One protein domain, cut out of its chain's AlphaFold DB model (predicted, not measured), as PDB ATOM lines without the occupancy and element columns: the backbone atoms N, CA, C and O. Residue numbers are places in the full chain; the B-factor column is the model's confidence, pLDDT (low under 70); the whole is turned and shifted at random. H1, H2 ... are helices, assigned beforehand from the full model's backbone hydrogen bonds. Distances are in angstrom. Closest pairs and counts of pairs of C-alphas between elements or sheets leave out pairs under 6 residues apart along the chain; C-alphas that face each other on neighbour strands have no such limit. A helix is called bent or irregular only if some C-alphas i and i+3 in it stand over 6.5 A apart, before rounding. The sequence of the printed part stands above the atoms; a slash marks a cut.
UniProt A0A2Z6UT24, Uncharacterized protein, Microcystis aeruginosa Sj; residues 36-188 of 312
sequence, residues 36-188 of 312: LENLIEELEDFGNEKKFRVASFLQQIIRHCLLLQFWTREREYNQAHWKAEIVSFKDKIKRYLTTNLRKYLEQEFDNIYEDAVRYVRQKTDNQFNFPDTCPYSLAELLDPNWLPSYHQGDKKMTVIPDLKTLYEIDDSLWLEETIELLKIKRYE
ATOM      1  N   LEU A  36     360.478 295.409 300.483       91.31
ATOM      2  CA  LEU A  36     361.133 294.222 301.042       91.31
ATOM      3  C   LEU A  36     360.176 293.063 301.328       91.31
ATOM      4  O   LEU A  36     360.608 291.921 301.285       91.31
ATOM      5  N   GLU A  37     358.915 293.349 301.653       91.75
ATOM      6  CA  GLU A  37     357.925 292.319 301.989       91.75
ATOM      7  C   GLU A  37     357.620 291.458 300.761       91.75
ATOM      8  O   GLU A  37     357.890 290.259 300.786       91.75
ATOM      9  N   ASN A  38     357.206 292.094 299.663       93.00
ATOM     10  CA  ASN A  38     356.917 291.405 298.406       93.00
ATOM     11  C   ASN A  38     358.187 290.835 297.747       93.00
ATOM     12  O   ASN A  38     358.141 289.779 297.126       93.00
ATOM     13  N   LEU A  39     359.351 291.482 297.918       93.31
ATOM     14  CA  LEU A  39     360.628 290.934 297.439       93.31
ATOM     15  C   LEU A  39     361.006 289.637 298.161       93.31
ATOM     16  O   LEU A  39     361.454 288.692 297.520       93.31
ATOM     17  N   ILE A  40     360.845 289.581 299.485       89.81
ATOM     18  CA  ILE A  40     361.102 288.353 300.245       89.81
ATOM     19  C   ILE A  40     360.107 287.264 299.837       89.81
ATOM     20  O   ILE A  40     360.536 286.135 299.622       89.81
ATOM     21  N   GLU A  41     358.823 287.600 299.691       89.50
ATOM     22  CA  GLU A  41     357.784 286.656 299.263       89.50
ATOM     23  C   GLU A  41     358.102 286.038 297.892       89.50
ATOM     24  O   GLU A  41     358.157 284.817 297.778       89.50
ATOM     25  N   GLU A  42     358.425 286.847 296.879       89.38
ATOM     26  CA  GLU A  42     358.771 286.350 295.538       89.38
ATOM     27  C   GLU A  42     360.036 285.475 295.543       89.38
ATOM     28  O   GLU A  42     360.098 284.469 294.836       89.38
ATOM     29  N   LEU A  43     361.039 285.800 296.367       84.81
ATOM     30  CA  LEU A  43     362.235 284.962 296.518       84.81
ATOM     31  C   LEU A  43     361.933 283.640 297.245       84.81
ATOM     32  O   LEU A  43     362.477 282.597 296.871       84.81
ATOM     33  N   GLU A  44     361.072 283.655 298.266       84.25
ATOM     34  CA  GLU A  44     360.622 282.448 298.968       84.25
ATOM     35  C   GLU A  44     359.807 281.541 298.033       84.25
ATOM     36  O   GLU A  44     360.079 280.338 297.949       84.25
ATOM     37  N   ASP A  45     358.873 282.112 297.273       83.38
ATOM     38  CA  ASP A  45     358.076 281.398 296.276       83.38
ATOM     39  C   ASP A  45     358.944 280.832 295.153       83.38
ATOM     40  O   ASP A  45     358.809 279.656 294.800       83.38
ATOM     41  N   PHE A  46     359.906 281.605 294.650       81.12
ATOM     42  CA  PHE A  46     360.846 281.129 293.641       81.12
ATOM     43  C   PHE A  46     361.724 279.981 294.165       81.12
ATOM     44  O   PHE A  46     361.894 278.953 293.497       81.12
ATOM     45  N   GLY A  47     362.214 280.088 295.403       79.88
ATOM     46  CA  GLY A  47     362.923 279.002 296.081       79.88
ATOM     47  C   GLY A  47     362.061 277.743 296.248       79.88
ATOM     48  O   GLY A  47     362.535 276.621 296.030       79.88
ATOM     49  N   ASN A  48     360.776 277.910 296.572       84.75
ATOM     50  CA  ASN A  48     359.811 276.815 296.657       84.75
ATOM     51  C   ASN A  48     359.542 276.175 295.288       84.75
ATOM     52  O   ASN A  48     359.509 274.947 295.193       84.75
ATOM     53  N   GLU A  49     359.432 276.954 294.208       84.69
ATOM     54  CA  GLU A  49     359.306 276.419 292.847       84.69
ATOM     55  C   GLU A  49     360.520 275.550 292.472       84.69
ATOM     56  O   GLU A  49     360.340 274.446 291.941       84.69
ATOM     57  N   LYS A  50     361.752 275.979 292.804       85.25
ATOM     58  CA  LYS A  50     362.973 275.167 292.617       85.25
ATOM     59  C   LYS A  50     362.896 273.844 293.405       85.25
ATOM     60  O   LYS A  50     363.156 272.777 292.834       85.25
ATOM     61  N   LYS A  51     362.459 273.882 294.673       89.12
ATOM     62  CA  LYS A  51     362.223 272.696 295.529       89.12
ATOM     63  C   LYS A  51     361.182 271.745 294.922       89.12
ATOM     64  O   LYS A  51     361.464 270.560 294.710       89.12
ATOM     65  N   PHE A  52     360.010 272.249 294.545       89.94
ATOM     66  CA  PHE A  52     358.942 271.442 293.946       89.94
ATOM     67  C   PHE A  52     359.328 270.860 292.583       89.94
ATOM     68  O   PHE A  52     358.950 269.729 292.265       89.94
ATOM     69  N   ARG A  53     360.127 271.580 291.788       90.75
ATOM     70  CA  ARG A  53     360.647 271.112 290.496       90.75
ATOM     71  C   ARG A  53     361.497 269.851 290.661       90.75
ATOM     72  O   ARG A  53     361.224 268.843 290.001       90.75
ATOM     73  N   VAL A  54     362.485 269.862 291.562       93.44
ATOM     74  CA  VAL A  54     363.327 268.674 291.806       93.44
ATOM     75  C   VAL A  54     362.539 267.530 292.449       93.44
ATOM     76  O   VAL A  54     362.752 266.376 292.072       93.44
ATOM     77  N   ALA A  55     361.584 267.825 293.341       94.06
ATOM     78  CA  ALA A  55     360.701 266.813 293.924       94.06
ATOM     79  C   ALA A  55     359.825 266.143 292.860       94.06
ATOM     80  O   ALA A  55     359.714 264.919 292.838       94.06
ATOM     81  N   SER A  56     359.275 266.918 291.920       93.69
ATOM     82  CA  SER A  56     358.486 266.393 290.804       93.69
ATOM     83  C   SER A  56     359.317 265.484 289.896       93.69
ATOM     84  O   SER A  56     358.876 264.388 289.542       93.69
ATOM     85  N   PHE A  57     360.552 265.873 289.560       95.31
ATOM     86  CA  PHE A  57     361.442 264.999 288.792       95.31
ATOM     87  C   PHE A  57     361.777 263.713 289.550       95.31
ATOM     88  O   PHE A  57     361.701 262.635 288.957       95.31
ATOM     89  N   LEU A  58     362.070 263.793 290.851       97.12
ATOM     90  CA  LEU A  58     362.322 262.607 291.670       97.12
ATOM     91  C   LEU A  58     361.093 261.689 291.716       97.12
ATOM     92  O   LEU A  58     361.217 260.481 291.510       97.12
ATOM     93  N   GLN A  59     359.903 262.257 291.899       96.56
ATOM     94  CA  GLN A  59     358.639 261.530 291.872       96.56
ATOM     95  C   GLN A  59     358.445 260.782 290.547       96.56
ATOM     96  O   GLN A  59     358.059 259.613 290.542       96.56
ATOM     97  N   GLN A  60     358.735 261.429 289.415       95.62
ATOM     98  CA  GLN A  60     358.644 260.818 288.087       95.62
ATOM     99  C   GLN A  60     359.642 259.668 287.916       95.62
ATOM    100  O   GLN A  60     359.263 258.601 287.423       95.62
ATOM    101  N   ILE A  61     360.883 259.837 288.386       95.62
ATOM    102  CA  ILE A  61     361.885 258.761 288.406       95.62
ATOM    103  C   ILE A  61     361.345 257.569 289.206       95.62
ATOM    104  O   ILE A  61     361.343 256.449 288.692       95.62
ATOM    105  N   ILE A  62     360.826 257.797 290.418       94.44
ATOM    106  CA  ILE A  62     360.268 256.742 291.279       94.44
ATOM    107  C   ILE A  62     359.090 256.043 290.592       94.44
ATOM    108  O   ILE A  62     359.071 254.812 290.535       94.44
ATOM    109  N   ARG A  63     358.138 256.789 290.010       93.19
ATOM    110  CA  ARG A  63     356.989 256.226 289.275       93.19
ATOM    111  C   ARG A  63     357.454 255.261 288.189       93.19
ATOM    112  O   ARG A  63     356.995 254.122 288.143       93.19
ATOM    113  N   HIS A  64     358.383 255.683 287.333       89.56
ATOM    114  CA  HIS A  64     358.880 254.832 286.255       89.56
ATOM    115  C   HIS A  64     359.723 253.657 286.761       89.56
ATOM    116  O   HIS A  64     359.627 252.572 286.190       89.56
ATOM    117  N   CYS A  65     360.469 253.818 287.858       88.31
ATOM    118  CA  CYS A  65     361.164 252.711 288.516       88.31
ATOM    119  C   CYS A  65     360.174 251.657 289.039       88.31
ATOM    120  O   CYS A  65     360.362 250.466 288.805       88.31
ATOM    121  N   LEU A  66     359.081 252.076 289.686       85.44
ATOM    122  CA  LEU A  66     358.028 251.176 290.166       85.44
ATOM    123  C   LEU A  66     357.306 250.455 289.015       85.44
ATOM    124  O   LEU A  66     357.122 249.240 289.076       85.44
ATOM    125  N   LEU A  67     356.944 251.168 287.942       81.69
ATOM    126  CA  LEU A  67     356.356 250.550 286.744       81.69
ATOM    127  C   LEU A  67     357.316 249.506 286.153       81.69
ATOM    128  O   LEU A  67     356.919 248.369 285.888       81.69
ATOM    129  N   LEU A  68     358.600 249.859 286.028       80.69
ATOM    130  CA  LEU A  68     359.628 248.973 285.498       80.69
ATOM    131  C   LEU A  68     359.858 247.741 286.381       80.69
ATOM    132  O   LEU A  68     360.060 246.666 285.828       80.69
ATOM    133  N   GLN A  69     359.803 247.850 287.714       80.19
ATOM    134  CA  GLN A  69     360.110 246.744 288.632       80.19
ATOM    135  C   GLN A  69     358.904 245.882 289.030       80.19
ATOM    136  O   GLN A  69     359.082 244.683 289.263       80.19
ATOM    137  N   PHE A  70     357.683 246.422 289.027       78.50
ATOM    138  CA  PHE A  70     356.504 245.717 289.549       78.50
ATOM    139  C   PHE A  70     355.420 245.444 288.499       78.50
ATOM    140  O   PHE A  70     354.745 244.422 288.600       78.50
ATOM    141  N   TRP A  71     355.286 246.258 287.443       79.06
ATOM    142  CA  TRP A  71     354.241 246.042 286.430       79.06
ATOM    143  C   TRP A  71     354.674 245.037 285.358       79.06
ATOM    144  O   TRP A  71     354.950 245.377 284.208       79.06
ATOM    145  N   THR A  72     354.767 243.768 285.747       71.62
ATOM    146  CA  THR A  72     355.288 242.683 284.898       71.62
ATOM    147  C   THR A  72     354.490 242.487 283.609       71.62
ATOM    148  O   THR A  72     355.093 242.228 282.573       71.62
ATOM    149  N   ARG A  73     353.164 242.679 283.652       73.94
ATOM    150  CA  ARG A  73     352.255 242.488 282.508       73.94
ATOM    151  C   ARG A  73     352.563 243.395 281.312       73.94
ATOM    152  O   ARG A  73     352.545 242.928 280.184       73.94
ATOM    153  N   GLU A  74     352.852 244.672 281.558       72.94
ATOM    154  CA  GLU A  74     353.076 245.677 280.504       72.94
ATOM    155  C   GLU A  74     354.565 245.922 280.213       72.94
ATOM    156  O   GLU A  74     354.922 246.654 279.284       72.94
ATOM    157  N   ARG A  75     355.454 245.319 281.010       71.50
ATOM    158  CA  ARG A  75     356.898 245.567 280.956       71.50
ATOM    159  C   ARG A  75     357.505 245.238 279.604       71.50
ATOM    160  O   ARG A  75     358.317 246.022 279.124       71.50
ATOM    161  N   GLU A  76     357.151 244.103 279.006       68.00
ATOM    162  CA  GLU A  76     357.778 243.641 277.759       68.00
ATOM    163  C   GLU A  76     357.644 244.672 276.633       68.00
ATOM    164  O   GLU A  76     358.607 244.913 275.904       68.00
ATOM    165  N   TYR A  77     356.497 245.351 276.572       71.00
ATOM    166  CA  TYR A  77     356.191 246.353 275.556       71.00
ATOM    167  C   TYR A  77     356.682 247.760 275.920       71.00
ATOM    168  O   TYR A  77     357.084 248.515 275.039       71.00
ATOM    169  N   ASN A  78     356.687 248.122 277.208       74.62
ATOM    170  CA  ASN A  78     356.892 249.512 277.636       74.62
ATOM    171  C   ASN A  78     358.252 249.794 278.297       74.62
ATOM    172  O   ASN A  78     358.606 250.957 278.497       74.62
ATOM    173  N   GLN A  79     359.049 248.767 278.617       76.00
ATOM    174  CA  GLN A  79     360.308 248.937 279.355       76.00
ATOM    175  C   GLN A  79     361.294 249.903 278.690       76.00
ATOM    176  O   GLN A  79     362.005 250.617 279.391       76.00
ATOM    177  N   ALA A  80     361.353 249.935 277.354       71.94
ATOM    178  CA  ALA A  80     362.260 250.823 276.631       71.94
ATOM    179  C   ALA A  80     361.871 252.292 276.844       71.94
ATOM    180  O   ALA A  80     362.728 253.119 277.150       71.94
ATOM    181  N   HIS A  81     360.571 252.593 276.768       78.69
ATOM    182  CA  HIS A  81     360.036 253.924 277.032       78.69
ATOM    183  C   HIS A  81     360.249 254.334 278.494       78.69
ATOM    184  O   HIS A  81     360.776 255.411 278.749       78.69
ATOM    185  N   TRP A  82     359.933 253.469 279.463       84.62
ATOM    186  CA  TRP A  82     360.124 253.804 280.880       84.62
ATOM    187  C   TRP A  82     361.592 254.030 281.245       84.62
ATOM    188  O   TRP A  82     361.888 254.950 281.999       84.62
ATOM    189  N   LYS A  83     362.522 253.241 280.690       82.31
ATOM    190  CA  LYS A  83     363.966 253.472 280.871       82.31
ATOM    191  C   LYS A  83     364.396 254.817 280.287       82.31
ATOM    192  O   LYS A  83     365.137 255.540 280.945       82.31
ATOM    193  N   ALA A  84     363.912 255.164 279.093       77.81
ATOM    194  CA  ALA A  84     364.201 256.454 278.471       77.81
ATOM    195  C   ALA A  84     363.665 257.633 279.305       77.81
ATOM    196  O   ALA A  84     364.387 258.606 279.513       77.81
ATOM    197  N   GLU A  85     362.449 257.523 279.848       87.06
ATOM    198  CA  GLU A  85     361.882 258.535 280.749       87.06
ATOM    199  C   GLU A  85     362.706 258.679 282.036       87.06
ATOM    200  O   GLU A  85     363.017 259.800 282.430       87.06
ATOM    201  N   ILE A  86     363.131 257.572 282.663       84.62
ATOM    202  CA  ILE A  86     363.998 257.622 283.853       84.62
ATOM    203  C   ILE A  86     365.282 258.398 283.555       84.62
ATOM    204  O   ILE A  86     365.630 259.299 284.314       84.62
ATOM    205  N   VAL A  87     365.965 258.083 282.451       85.69
ATOM    206  CA  VAL A  87     367.196 258.784 282.050       85.69
ATOM    207  C   VAL A  87     366.919 260.271 281.808       85.69
ATOM    208  O   VAL A  87     367.622 261.116 282.348       85.69
ATOM    209  N   SER A  88     365.840 260.604 281.095       85.50
ATOM    210  CA  SER A  88     365.431 261.991 280.835       85.50
ATOM    211  C   SER A  88     365.175 262.783 282.125       85.50
ATOM    212  O   SER A  88     365.667 263.903 282.278       85.50
ATOM    213  N   PHE A  89     364.448 262.214 283.092       86.31
ATOM    214  CA  PHE A  89     364.211 262.874 284.378       86.31
ATOM    215  C   PHE A  89     365.472 262.948 285.247       86.31
ATOM    216  O   PHE A  89     365.642 263.941 285.953       86.31
ATOM    217  N   LYS A  90     366.381 261.968 285.164       87.56
ATOM    218  CA  LYS A  90     367.698 262.020 285.823       87.56
ATOM    219  C   LYS A  90     368.589 263.123 285.252       87.56
ATOM    220  O   LYS A  90     369.235 263.847 286.005       87.56
ATOM    221  N   ASP A  91     368.576 263.312 283.939       87.38
ATOM    222  CA  ASP A  91     369.289 264.421 283.309       87.38
ATOM    223  C   ASP A  91     368.691 265.770 283.716       87.38
ATOM    224  O   ASP A  91     369.433 266.711 283.990       87.38
ATOM    225  N   LYS A  92     367.358 265.865 283.809       88.12
ATOM    226  CA  LYS A  92     366.679 267.073 284.298       88.12
ATOM    227  C   LYS A  92     367.025 267.362 285.753       88.12
ATOM    228  O   LYS A  92     367.472 268.462 286.039       88.12
ATOM    229  N   ILE A  93     366.870 266.396 286.663       91.06
ATOM    230  CA  ILE A  93     367.160 266.619 288.086       91.06
ATOM    231  C   ILE A  93     368.633 266.981 288.288       91.06
ATOM    232  O   ILE A  93     368.913 267.928 289.003       91.06
ATOM    233  N   LYS A  94     369.570 266.336 287.577       88.00
ATOM    234  CA  LYS A  94     371.006 266.651 287.648       88.00
ATOM    235  C   LYS A  94     371.326 268.104 287.278       88.00
ATOM    236  O   LYS A  94     372.270 268.651 287.830       88.00
ATOM    237  N   ARG A  95     370.573 268.716 286.356       86.44
ATOM    238  CA  ARG A  95     370.780 270.120 285.956       86.44
ATOM    239  C   ARG A  95     370.414 271.118 287.051       86.44
ATOM    240  O   ARG A  95     370.998 272.188 287.070       86.44
ATOM    241  N   TYR A  96     369.460 270.775 287.915       87.00
ATOM    242  CA  TYR A  96     368.931 271.684 288.938       87.00
ATOM    243  C   TYR A  96     369.317 271.283 290.364       87.00
ATOM    244  O   TYR A  96     369.044 272.025 291.295       87.00
ATOM    245  N   LEU A  97     369.873 270.089 290.579       87.00
ATOM    246  CA  LEU A  97     370.088 269.558 291.919       87.00
ATOM    247  C   LEU A  97     371.339 270.154 292.573       87.00
ATOM    248  O   LEU A  97     372.462 269.787 292.228       87.00
ATOM    249  N   THR A  98     371.119 270.959 293.605       86.94
ATOM    250  CA  THR A  98     372.150 271.480 294.512       86.94
ATOM    251  C   THR A  98     372.218 270.704 295.828       86.94
ATOM    252  O   THR A  98     371.451 269.759 296.056       86.94
ATOM    253  N   THR A  99     373.156 271.057 296.715       84.12
ATOM    254  CA  THR A  99     373.327 270.353 297.997       84.12
ATOM    255  C   THR A  99     372.118 270.560 298.910       84.12
ATOM    256  O   THR A  99     371.624 269.588 299.488       84.12
ATOM    257  N   ASN A 100     371.578 271.775 299.000       80.06
ATOM    258  CA  ASN A 100     370.360 272.040 299.758       80.06
ATOM    259  C   ASN A 100     369.111 271.417 299.134       80.06
ATOM    260  O   ASN A 100     368.326 270.800 299.855       80.06
ATOM    261  N   LEU A 101     368.955 271.466 297.809       90.81
ATOM    262  CA  LEU A 101     367.850 270.766 297.148       90.81
ATOM    263  C   LEU A 101     367.932 269.253 297.367       90.81
ATOM    264  O   LEU A 101     366.914 268.600 297.577       90.81
ATOM    265  N   ARG A 102     369.140 268.684 297.427       91.31
ATOM    266  CA  ARG A 102     369.342 267.282 297.812       91.31
ATOM    267  C   ARG A 102     368.920 267.011 299.258       91.31
ATOM    268  O   ARG A 102     368.292 265.983 299.475       91.31
ATOM    269  N   LYS A 103     369.216 267.894 300.222       90.25
ATOM    270  CA  LYS A 103     368.730 267.754 301.613       90.25
ATOM    271  C   LYS A 103     367.206 267.843 301.689       90.25
ATOM    272  O   LYS A 103     366.595 267.048 302.391       90.25
ATOM    273  N   TYR A 104     366.596 268.763 300.943       93.06
ATOM    274  CA  TYR A 104     365.141 268.858 300.832       93.06
ATOM    275  C   TYR A 104     364.538 267.551 300.289       93.06
ATOM    276  O   TYR A 104     363.611 267.010 300.882       93.06
ATOM    277  N   LEU A 105     365.123 266.971 299.234       94.94
ATOM    278  CA  LEU A 105     364.703 265.658 298.728       94.94
ATOM    279  C   LEU A 105     364.907 264.522 299.741       94.94
ATOM    280  O   LEU A 105     364.156 263.556 299.695       94.94
ATOM    281  N   GLU A 106     365.918 264.597 300.613       94.62
ATOM    282  CA  GLU A 106     366.106 263.637 301.714       94.62
ATOM    283  C   GLU A 106     365.019 263.785 302.783       94.62
ATOM    284  O   GLU A 106     364.537 262.776 303.289       94.62
ATOM    285  N   GLN A 107     364.619 265.017 303.104       94.06
ATOM    286  CA  GLN A 107     363.563 265.314 304.079       94.06
ATOM    287  C   GLN A 107     362.177 264.892 303.572       94.06
ATOM    288  O   GLN A 107     361.423 264.264 304.307       94.06
ATOM    289  N   GLU A 108     361.870 265.174 302.305       95.38
ATOM    290  CA  GLU A 108     360.565 264.893 301.687       95.38
ATOM    291  C   GLU A 108     360.482 263.515 301.011       95.38
ATOM    292  O   GLU A 108     359.495 263.199 300.344       95.38
ATOM    293  N   PHE A 109     361.516 262.680 301.150       93.25
ATOM    294  CA  PHE A 109     361.662 261.447 300.376       93.25
ATOM    295  C   PHE A 109     360.456 260.505 300.499       93.25
ATOM    296  O   PHE A 109     359.972 259.978 299.492       93.25
ATOM    297  N   ASP A 110     359.952 260.329 301.721       92.62
ATOM    298  CA  ASP A 110     358.826 259.439 302.011       92.62
ATOM    299  C   ASP A 110     357.513 259.966 301.415       92.62
ATOM    300  O   ASP A 110     356.774 259.200 300.795       92.62
ATOM    301  N   ASN A 111     357.264 261.279 301.494       93.25
ATOM    302  CA  ASN A 111     356.089 261.922 300.893       93.25
ATOM    303  C   ASN A 111     356.111 261.788 299.361       93.25
ATOM    304  O   ASN A 111     355.127 261.384 298.733       93.25
ATOM    305  N   ILE A 112     357.269 262.057 298.749       94.69
ATOM    306  CA  ILE A 112     357.475 261.930 297.300       94.69
ATOM    307  C   ILE A 112     357.246 260.479 296.849       94.69
ATOM    308  O   ILE A 112     356.627 260.236 295.803       94.69
ATOM    309  N   TYR A 113     357.729 259.505 297.627       93.94
ATOM    310  CA  TYR A 113     357.489 258.088 297.372       93.94
ATOM    311  C   TYR A 113     356.003 257.729 297.481       93.94
ATOM    312  O   TYR A 113     355.471 257.080 296.575       93.94
ATOM    313  N   GLU A 114     355.317 258.177 298.534       91.94
ATOM    314  CA  GLU A 114     353.891 257.910 298.734       91.94
ATOM    315  C   GLU A 114     353.057 258.419 297.549       91.94
ATOM    316  O   GLU A 114     352.244 257.679 296.982       91.94
ATOM    317  N   ASP A 115     353.310 259.648 297.097       91.94
ATOM    318  CA  ASP A 115     352.600 260.212 295.954       91.94
ATOM    319  C   ASP A 115     352.912 259.460 294.646       91.94
ATOM    320  O   ASP A 115     352.045 259.306 293.776       91.94
ATOM    321  N   ALA A 116     354.148 258.977 294.474       90.88
ATOM    322  CA  ALA A 116     354.512 258.128 293.342       90.88
ATOM    323  C   ALA A 116     353.754 256.790 293.371       90.88
ATOM    324  O   ALA A 116     353.194 256.389 292.347       90.88
ATOM    325  N   VAL A 117     353.670 256.129 294.529       89.38
ATOM    326  CA  VAL A 117     352.896 254.889 294.713       89.38
ATOM    327  C   VAL A 117     351.413 255.130 294.447       89.38
ATOM    328  O   VAL A 117     350.797 254.333 293.739       89.38
ATOM    329  N   ARG A 118     350.838 256.234 294.941       88.50
ATOM    330  CA  ARG A 118     349.434 256.605 294.700       88.50
ATOM    331  C   ARG A 118     349.127 256.678 293.203       88.50
ATOM    332  O   ARG A 118     348.160 256.074 292.741       88.50
ATOM    333  N   TYR A 119     349.993 257.341 292.434       88.62
ATOM    334  CA  TYR A 119     349.877 257.408 290.975       88.62
ATOM    335  C   TYR A 119     349.974 256.022 290.317       88.62
ATOM    336  O   TYR A 119     349.149 255.671 289.473       88.62
ATOM    337  N   VAL A 120     350.970 255.215 290.694       85.44
ATOM    338  CA  VAL A 120     351.199 253.897 290.078       85.44
ATOM    339  C   VAL A 120     350.075 252.912 290.423       85.44
ATOM    340  O   VAL A 120     349.642 252.167 289.544       85.44
ATOM    341  N   ARG A 121     349.540 252.935 291.650       87.56
ATOM    342  CA  ARG A 121     348.358 252.144 292.038       87.56
ATOM    343  C   ARG A 121     347.168 252.469 291.143       87.56
ATOM    344  O   ARG A 121     346.571 251.551 290.594       87.56
ATOM    345  N   GLN A 122     346.888 253.755 290.924       82.88
ATOM    346  CA  GLN A 122     345.811 254.176 290.027       82.88
ATOM    347  C   GLN A 122     346.048 253.710 288.584       82.88
ATOM    348  O   GLN A 122     345.124 253.253 287.924       82.88
ATOM    349  N   LYS A 123     347.291 253.792 288.093       77.31
ATOM    350  CA  LYS A 123     347.656 253.391 286.724       77.31
ATOM    351  C   LYS A 123     347.614 251.877 286.486       77.31
ATOM    352  O   LYS A 123     347.510 251.447 285.343       77.31
ATOM    353  N   THR A 124     347.732 251.084 287.546       76.75
ATOM    354  CA  THR A 124     347.774 249.613 287.499       76.75
ATOM    355  C   THR A 124     346.487 248.962 288.012       76.75
ATOM    356  O   THR A 124     346.484 247.765 288.299       76.75
ATOM    357  N   ASP A 125     345.412 249.741 288.171       81.81
ATOM    358  CA  ASP A 125     344.131 249.315 288.753       81.81
ATOM    359  C   ASP A 125     344.283 248.597 290.106       81.81
ATOM    360  O   ASP A 125     343.540 247.672 290.433       81.81
ATOM    361  N   ASN A 126     345.287 249.006 290.890       80.62
ATOM    362  CA  ASN A 126     345.627 248.441 292.195       80.62
ATOM    363  C   ASN A 126     345.862 246.912 292.181       80.62
ATOM    364  O   ASN A 126     345.660 246.234 293.186       80.62
ATOM    365  N   GLN A 127     346.288 246.354 291.041       73.38
ATOM    366  CA  GLN A 127     346.499 244.909 290.861       73.38
ATOM    367  C   GLN A 127     347.828 244.404 291.448       73.38
ATOM    368  O   GLN A 127     348.048 243.195 291.518       73.38
ATOM    369  N   PHE A 128     348.724 245.309 291.850       76.19
ATOM    370  CA  PHE A 128     350.060 244.991 292.353       76.19
ATOM    371  C   PHE A 128     350.293 245.618 293.726       76.19
ATOM    372  O   PHE A 128     349.866 246.743 293.992       76.19
ATOM    373  N   ASN A 129     351.026 244.901 294.578       77.81
ATOM    374  CA  ASN A 129     351.467 245.413 295.870       77.81
ATOM    375  C   ASN A 129     352.797 246.152 295.707       77.81
ATOM    376  O   ASN A 129     353.745 245.617 295.129       77.81
ATOM    377  N   PHE A 130     352.861 247.365 296.249       80.75
ATOM    378  CA  PHE A 130     354.075 248.175 296.317       80.75
ATOM    379  C   PHE A 130     354.576 248.204 297.763       80.75
ATOM    380  O   PHE A 130     353.734 248.200 298.663       80.75
ATOM    381  N   PRO A 131     355.900 248.230 297.998       79.50
ATOM    382  CA  PRO A 131     356.458 248.335 299.344       79.50
ATOM    383  C   PRO A 131     355.940 249.566 300.101       79.50
ATOM    384  O   PRO A 131     355.737 250.614 299.490       79.50
ATOM    385  N   ASP A 132     355.782 249.461 301.420       77.50
ATOM    386  CA  ASP A 132     355.348 250.592 302.255       77.50
ATOM    387  C   ASP A 132     356.434 251.674 302.387       77.50
ATOM    388  O   ASP A 132     356.126 252.848 302.552       77.50
ATOM    389  N   THR A 133     357.704 251.292 302.238       80.62
ATOM    390  CA  THR A 133     358.862 252.198 302.182       80.62
ATOM    391  C   THR A 133     359.535 252.117 300.819       80.62
ATOM    392  O   THR A 133     359.588 251.037 300.227       80.62
ATOM    393  N   CYS A 134     360.110 253.221 300.336       84.56
ATOM    394  CA  CYS A 134     360.774 253.242 299.034       84.56
ATOM    395  C   CYS A 134     361.872 252.162 298.944       84.56
ATOM    396  O   CYS A 134     362.785 252.157 299.771       84.56
ATOM    397  N   PRO A 135     361.829 251.248 297.950       84.31
ATOM    398  CA  PRO A 135     362.840 250.197 297.804       84.31
ATOM    399  C   PRO A 135     364.167 250.715 297.229       84.31
ATOM    400  O   PRO A 135     365.095 249.931 297.040       84.31
ATOM    401  N   TYR A 136     364.240 252.009 296.911       89.44
ATOM    402  CA  TYR A 136     365.389 252.663 296.305       89.44
ATOM    403  C   TYR A 136     365.912 253.724 297.258       89.44
ATOM    404  O   TYR A 136     365.148 254.509 297.814       89.44
ATOM    405  N   SER A 137     367.224 253.804 297.392       90.56
ATOM    406  CA  SER A 137     367.858 254.946 298.028       90.56
ATOM    407  C   SER A 137     367.787 256.171 297.113       90.56
ATOM    408  O   SER A 137     367.815 256.079 295.881       90.56
ATOM    409  N   LEU A 138     367.822 257.362 297.711       91.06
ATOM    410  CA  LEU A 138     368.014 258.592 296.947       91.06
ATOM    411  C   LEU A 138     369.332 258.552 296.137       91.06
ATOM    412  O   LEU A 138     369.485 259.288 295.167       91.06
ATOM    413  N   ALA A 139     370.315 257.723 296.518       90.62
ATOM    414  CA  ALA A 139     371.570 257.509 295.778       90.62
ATOM    415  C   ALA A 139     371.335 256.974 294.391       90.62
ATOM    416  O   ALA A 139     371.683 257.610 293.402       90.62
ATOM    417  N   GLU A 140     370.674 255.836 294.372       89.00
ATOM    418  CA  GLU A 140     370.326 255.078 293.194       89.00
ATOM    419  C   GLU A 140     369.438 255.900 292.254       89.00
ATOM    420  O   GLU A 140     369.667 255.975 291.043       89.00
ATOM    421  N   LEU A 141     368.464 256.617 292.816       92.12
ATOM    422  CA  LEU A 141     367.555 257.453 292.036       92.12
ATOM    423  C   LEU A 141     368.247 258.663 291.389       92.12
ATOM    424  O   LEU A 141     367.775 259.124 290.354       92.12
ATOM    425  N   LEU A 142     369.364 259.148 291.942       90.19
ATOM    426  CA  LEU A 142     370.124 260.278 291.388       90.19
ATOM    427  C   LEU A 142     371.353 259.863 290.562       90.19
ATOM    428  O   LEU A 142     371.900 260.695 289.844       90.19
ATOM    429  N   ASP A 143     371.790 258.603 290.632       86.69
ATOM    430  CA  ASP A 143     372.902 258.103 289.817       86.69
ATOM    431  C   ASP A 143     372.470 257.990 288.339       86.69
ATOM    432  O   ASP A 143     371.556 257.216 288.036       86.69
ATOM    433  N   PRO A 144     373.096 258.722 287.396       80.31
ATOM    434  CA  PRO A 144     372.702 258.723 285.985       80.31
ATOM    435  C   PRO A 144     372.846 257.358 285.297       80.31
ATOM    436  O   PRO A 144     372.151 257.100 284.318       80.31
ATOM    437  N   ASN A 145     373.713 256.476 285.802       81.75
ATOM    438  CA  ASN A 145     373.958 255.154 285.222       81.75
ATOM    439  C   ASN A 145     373.161 254.044 285.915       81.75
ATOM    440  O   ASN A 145     373.163 252.899 285.456       81.75
ATOM    441  N   TRP A 146     372.477 254.363 287.013       87.25
ATOM    442  CA  TRP A 146     371.690 253.388 287.747       87.25
ATOM    443  C   TRP A 146     370.283 253.251 287.160       87.25
ATOM    444  O   TRP A 146     369.584 254.231 286.898       87.25
ATOM    445  N   LEU A 147     369.819 252.016 287.015       81.31
ATOM    446  CA  LEU A 147     368.419 251.673 286.794       81.31
ATOM    447  C   LEU A 147     368.070 250.548 287.766       81.31
ATOM    448  O   LEU A 147     368.935 249.703 288.023       81.31
ATOM    449  N   PRO A 148     366.825 250.486 288.273       78.31
ATOM    450  CA  PRO A 148     366.427 249.423 289.179       78.31
ATOM    451  C   PRO A 148     366.574 248.071 288.475       78.31
ATOM    452  O   PRO A 148     365.856 247.717 287.538       78.31
ATOM    453  N   SER A 149     367.568 247.334 288.944       69.94
ATOM    454  CA  SER A 149     367.741 245.896 288.814       69.94
ATOM    455  C   SER A 149     367.898 245.368 290.243       69.94
ATOM    456  O   SER A 149     368.090 246.156 291.167       69.94
ATOM    457  N   TYR A 150     367.706 244.073 290.478       45.53
ATOM    458  CA  TYR A 150     367.615 243.546 291.846       45.53
ATOM    459  C   TYR A 150     368.847 243.910 292.725       45.53
ATOM    460  O   TYR A 150     369.908 243.331 292.513       45.53
ATOM    461  N   HIS A 151     368.624 244.799 293.723       34.91
ATOM    462  CA  HIS A 151     369.419 245.175 294.931       34.91
ATOM    463  C   HIS A 151     370.842 245.782 294.740       34.91
ATOM    464  O   HIS A 151     371.552 245.361 293.840       34.91
ATOM    465  N   GLN A 152     371.423 246.682 295.568       32.38
ATOM    466  CA  GLN A 152     371.020 247.616 296.651       32.38
ATOM    467  C   GLN A 152     372.233 248.551 296.981       32.38
ATOM    468  O   GLN A 152     373.333 248.037 297.163       32.38
ATOM    469  N   GLY A 153     372.011 249.877 297.064       31.52
ATOM    470  CA  GLY A 153     372.526 250.899 298.024       31.52
ATOM    471  C   GLY A 153     374.023 251.289 298.161       31.52
ATOM    472  O   GLY A 153     374.855 250.444 298.465       31.52
ATOM    473  N   ASP A 154     374.353 252.600 298.048       29.59
ATOM    474  CA  ASP A 154     374.755 253.502 299.177       29.59
ATOM    475  C   ASP A 154     375.393 254.866 298.752       29.59
ATOM    476  O   ASP A 154     376.054 254.978 297.721       29.59
ATOM    477  N   LYS A 155     375.206 255.933 299.565       29.98
ATOM    478  CA  LYS A 155     375.591 257.354 299.308       29.98
ATOM    479  C   LYS A 155     376.478 257.964 300.407       29.98
ATOM    480  O   LYS A 155     376.355 257.613 301.576       29.98
ATOM    481  N   LYS A 156     377.260 258.998 300.057       27.69
ATOM    482  CA  LYS A 156     377.877 259.977 300.986       27.69
ATOM    483  C   LYS A 156     377.686 261.426 300.506       27.69
ATOM    484  O   LYS A 156     377.382 261.657 299.336       27.69
ATOM    485  N   MET A 157     377.840 262.373 301.434       27.44
ATOM    486  CA  MET A 157     377.695 263.831 301.285       27.44
ATOM    487  C   MET A 157     378.910 264.541 301.912       27.44
ATOM    488  O   MET A 157     379.464 264.032 302.888       27.44
ATOM    489  N   THR A 158     379.263 265.730 301.408       27.16
ATOM    490  CA  THR A 158     380.180 266.691 302.054       27.16
ATOM    491  C   THR A 158     379.776 268.147 301.761       27.16
ATOM    492  O   THR A 158     379.033 268.399 300.822       27.16
ATOM    493  N   VAL A 159     380.256 269.054 302.622       34.59
ATOM    494  CA  VAL A 159     379.865 270.461 302.895       34.59
ATOM    495  C   VAL A 159     380.758 271.483 302.164       34.59
ATOM    496  O   VAL A 159     381.922 271.153 301.941       34.59
ATOM    497  N   ILE A 160     380.275 272.715 301.880       34.88
ATOM    498  CA  ILE A 160     381.075 273.858 301.352       34.88
ATOM    499  C   ILE A 160     380.593 275.258 301.901       34.88
ATOM    500  O   ILE A 160     379.430 275.325 302.299       34.88
ATOM    501  N   PRO A 161     381.442 276.335 301.971       58.31
ATOM    502  CA  PRO A 161     381.170 277.702 302.506       58.31
ATOM    503  C   PRO A 161     381.285 278.923 301.506       58.31
ATOM    504  O   PRO A 161     381.673 278.717 300.364       58.31
ATOM    505  N   ASP A 162     381.026 280.166 302.005       52.91
ATOM    506  CA  ASP A 162     381.066 281.578 301.446       52.91
ATOM    507  C   ASP A 162     380.107 281.972 300.292       52.91
ATOM    508  O   ASP A 162     380.133 281.313 299.278       52.91
ATOM    509  N   LEU A 163     379.339 283.082 300.381       52.69
ATOM    510  CA  LEU A 163     378.180 283.460 299.524       52.69
ATOM    511  C   LEU A 163     378.462 283.524 298.009       52.69
ATOM    512  O   LEU A 163     377.744 282.898 297.239       52.69
ATOM    513  N   LYS A 164     379.513 284.210 297.546       59.03
ATOM    514  CA  LYS A 164     379.794 284.267 296.093       59.03
ATOM    515  C   LYS A 164     380.214 282.899 295.544       59.03
ATOM    516  O   LYS A 164     379.838 282.499 294.451       59.03
ATOM    517  N   THR A 165     380.951 282.155 296.363       58.84
ATOM    518  CA  THR A 165     381.318 280.758 296.123       58.84
ATOM    519  C   THR A 165     380.127 279.810 296.341       58.84
ATOM    520  O   THR A 165     380.078 278.741 295.753       58.84
ATOM    521  N   LEU A 166     379.134 280.211 297.134       57.78
ATOM    522  CA  LEU A 166     377.922 279.475 297.457       57.78
ATOM    523  C   LEU A 166     376.932 279.566 296.311       57.78
ATOM    524  O   LEU A 166     376.308 278.564 296.035       57.78
ATOM    525  N   TYR A 167     376.831 280.685 295.596       52.19
ATOM    526  CA  TYR A 167     376.046 280.731 294.362       52.19
ATOM    527  C   TYR A 167     376.563 279.712 293.333       52.19
ATOM    528  O   TYR A 167     375.810 278.888 292.819       52.19
ATOM    529  N   GLU A 168     377.884 279.684 293.127       48.88
ATOM    530  CA  GLU A 168     378.542 278.766 292.187       48.88
ATOM    531  C   GLU A 168     378.440 277.280 292.595       48.88
ATOM    532  O   GLU A 168     378.661 276.390 291.770       48.88
ATOM    533  N   ILE A 169     378.137 276.988 293.865       52.16
ATOM    534  CA  ILE A 169     378.220 275.638 294.450       52.16
ATOM    535  C   ILE A 169     376.862 275.111 294.946       52.16
ATOM    536  O   ILE A 169     376.609 273.903 294.911       52.16
ATOM    537  N   ASP A 170     376.004 275.998 295.431       58.06
ATOM    538  CA  ASP A 170     374.688 275.762 296.020       58.06
ATOM    539  C   ASP A 170     373.837 277.054 295.998       58.06
ATOM    540  O   ASP A 170     373.591 277.683 297.033       58.06
ATOM    541  N   ASP A 171     373.383 277.437 294.800       59.75
ATOM    542  CA  ASP A 171     372.498 278.587 294.535       59.75
ATOM    543  C   ASP A 171     371.284 278.669 295.483       59.75
ATOM    544  O   ASP A 171     370.804 279.742 295.840       59.75
ATOM    545  N   SER A 172     370.805 277.520 295.950       57.31
ATOM    546  CA  SER A 172     369.631 277.385 296.800       57.31
ATOM    547  C   SER A 172     369.945 277.741 298.252       57.31
ATOM    548  O   SER A 172     369.120 278.356 298.923       57.31
ATOM    549  N   LEU A 173     371.138 277.389 298.743       62.69
ATOM    550  CA  LEU A 173     371.635 277.869 300.039       62.69
ATOM    551  C   LEU A 173     371.978 279.360 299.970       62.69
ATOM    552  O   LEU A 173     371.697 280.095 300.911       62.69
ATOM    553  N   TRP A 174     372.528 279.821 298.845       82.69
ATOM    554  CA  TRP A 174     372.764 281.245 298.609       82.69
ATOM    555  C   TRP A 174     371.462 282.064 298.662       82.69
ATOM    556  O   TRP A 174     371.445 283.136 299.269       82.69
ATOM    557  N   LEU A 175     370.359 281.543 298.110       65.38
ATOM    558  CA  LEU A 175     369.051 282.204 298.137       65.38
ATOM    559  C   LEU A 175     368.488 282.301 299.565       65.38
ATOM    560  O   LEU A 175     368.028 283.367 299.968       65.38
ATOM    561  N   GLU A 176     368.574 281.218 300.348       65.50
ATOM    562  CA  GLU A 176     368.151 281.199 301.759       65.50
ATOM    563  C   GLU A 176     368.930 282.235 302.594       65.50
ATOM    564  O   GLU A 176     368.329 283.030 303.317       65.50
ATOM    565  N   GLU A 177     370.256 282.300 302.440       71.38
ATOM    566  CA  GLU A 177     371.098 283.294 303.124       71.38
ATOM    567  C   GLU A 177     370.807 284.731 302.652       71.38
ATOM    568  O   GLU A 177     370.785 285.667 303.454       71.38
ATOM    569  N   THR A 178     370.526 284.921 301.360       70.69
ATOM    570  CA  THR A 178     370.149 286.225 300.792       70.69
ATOM    571  C   THR A 178     368.825 286.728 301.372       70.69
ATOM    572  O   THR A 178     368.728 287.896 301.754       70.69
ATOM    573  N   ILE A 179     367.828 285.848 301.524       68.56
ATOM    574  CA  ILE A 179     366.548 286.161 302.178       68.56
ATOM    575  C   ILE A 179     366.768 286.573 303.640       68.56
ATOM    576  O   ILE A 179     366.205 287.574 304.088       68.56
ATOM    577  N   GLU A 180     367.611 285.855 304.384       72.12
ATOM    578  CA  GLU A 180     367.906 286.202 305.779       72.12
ATOM    579  C   GLU A 180     368.605 287.563 305.900       72.12
ATOM    580  O   GLU A 180     368.218 288.378 306.741       72.12
ATOM    581  N   LEU A 181     369.564 287.872 305.018       71.31
ATOM    582  CA  LEU A 181     370.208 289.190 304.959       71.31
ATOM    583  C   LEU A 181     369.208 290.321 304.670       71.31
ATOM    584  O   LEU A 181     369.303 291.389 305.286       71.31
ATOM    585  N   LEU A 182     368.237 290.089 303.780       73.81
ATOM    586  CA  LEU A 182     367.153 291.035 303.492       73.81
ATOM    587  C   LEU A 182     366.232 291.227 304.707       73.81
ATOM    588  O   LEU A 182     365.951 292.371 305.077       73.81
ATOM    589  N   LYS A 183     365.832 290.143 305.388       70.56
ATOM    590  CA  LYS A 183     364.995 290.179 306.604       70.56
ATOM    591  C   LYS A 183     365.626 291.015 307.716       70.56
ATOM    592  O   LYS A 183     364.939 291.814 308.357       70.56
ATOM    593  N   ILE A 184     366.937 290.878 307.924       81.31
ATOM    594  CA  ILE A 184     367.681 291.651 308.934       81.31
ATOM    595  C   ILE A 184     368.206 293.002 308.417       81.31
ATOM    596  O   ILE A 184     368.888 293.708 309.160       81.31
ATOM    597  N   LYS A 185     367.880 293.378 307.171       82.44
ATOM    598  CA  LYS A 185     368.243 294.651 306.516       82.44
ATOM    599  C   LYS A 185     369.749 294.916 306.434       82.44
ATOM    600  O   LYS A 185     370.202 296.051 306.580       82.44
ATOM    601  N   ARG A 186     370.536 293.868 306.198       77.94
ATOM    602  CA  ARG A 186     372.001 293.938 306.120       77.94
ATOM    603  C   ARG A 186     372.491 294.016 304.673       77.94
ATOM    604  O   ARG A 186     373.094 293.082 304.145       77.94
ATOM    605  N   TYR A 187     372.208 295.138 304.019       78.12
ATOM    606  CA  TYR A 187     372.381 295.292 302.571       78.12
ATOM    607  C   TYR A 187     373.839 295.282 302.101       78.12
ATOM    608  O   TYR A 187     374.121 294.928 300.960       78.12
ATOM    609  N   GLU A 188     374.785 295.666 302.959       77.38
ATOM    610  CA  GLU A 188     376.209 295.700 302.614       77.38
ATOM    611  C   GLU A 188     376.829 294.310 302.418       77.38
ATOM    612  O   GLU A 188     377.910 294.206 301.842       77.38
TER     613      GLU A 188
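This is residues 36 to 188 of the 312 residues of an uncharacterized protein of Microcystis aeruginosa Sj (UniProt A0A2Z6UT24). One long helix, H1, is the spine of a rod. H2 folds back along it as a helical hairpin, H4 crosses it, H3 packs on its residues 50 to 55, the short H5 packs on H2, and a sharply kinked H6 packs on H1 residues 36 to 47. The printed part has 153 residues with six named helices, H1 to H6 in chain order, and no named strand: all helix. It is only just loose, close to compact, with a radius of gyration of the C-alphas of 18.2 A and spans of 61, 29 and 25 A.

H1, residues 36 to 70, is the hub, touching five helices. H2, residues 72 to 96, touches it at a shallow tilt of 28 degrees, opposite ways; the closest C-alphas, of Ile 61 and Ile 86, are 5.1 A apart. H3, residues 99 to 107, touches H1 at a steep tilt of 62 degrees, closest at C-alphas of Lys 51 and Leu 101, 6.2 A. H4, residues 109 to 123, touches H1 residues 55 to 67 at a steep tilt of 54 degrees, closest at C-alphas of Arg 63 and Ala 116, 5.1 A. H5, residues 138 to 142, touches H2, closest at C-alphas of Lys 90 and Leu 142, 6.3 A. H6, residues 163 to 183, touches H1 at a steep tilt of 47 degrees, closest at C-alphas of Ile 40 and Ile 179, 6.2 A. H2 and H4 are apart. Every O i to N i+4 pair is within hydrogen-bond range in H1, H3, H4 and H5; in H2 16 of 21 are, in H6 14 of 17.

H1 runs 50.1 A from C-alpha 36 at (361.133, 294.222, 301.042). H2 spans 32.3 A and H4 21.2 A. H2 and H6 are irregular: C-alphas 77 and 80 are 7.6 A apart, 169 and 172 9.1 A. H6 ends at C-alpha 183, (364.995, 290.179, 306.604).

The C-alphas farthest apart, of Arg 73 and Glu 188, are 61.7 A apart. The printed part has no cut. The links H4 to H5 and H5 to H6 are long. Confidence is low, under 70, for 29 residues, among them 149 to 173.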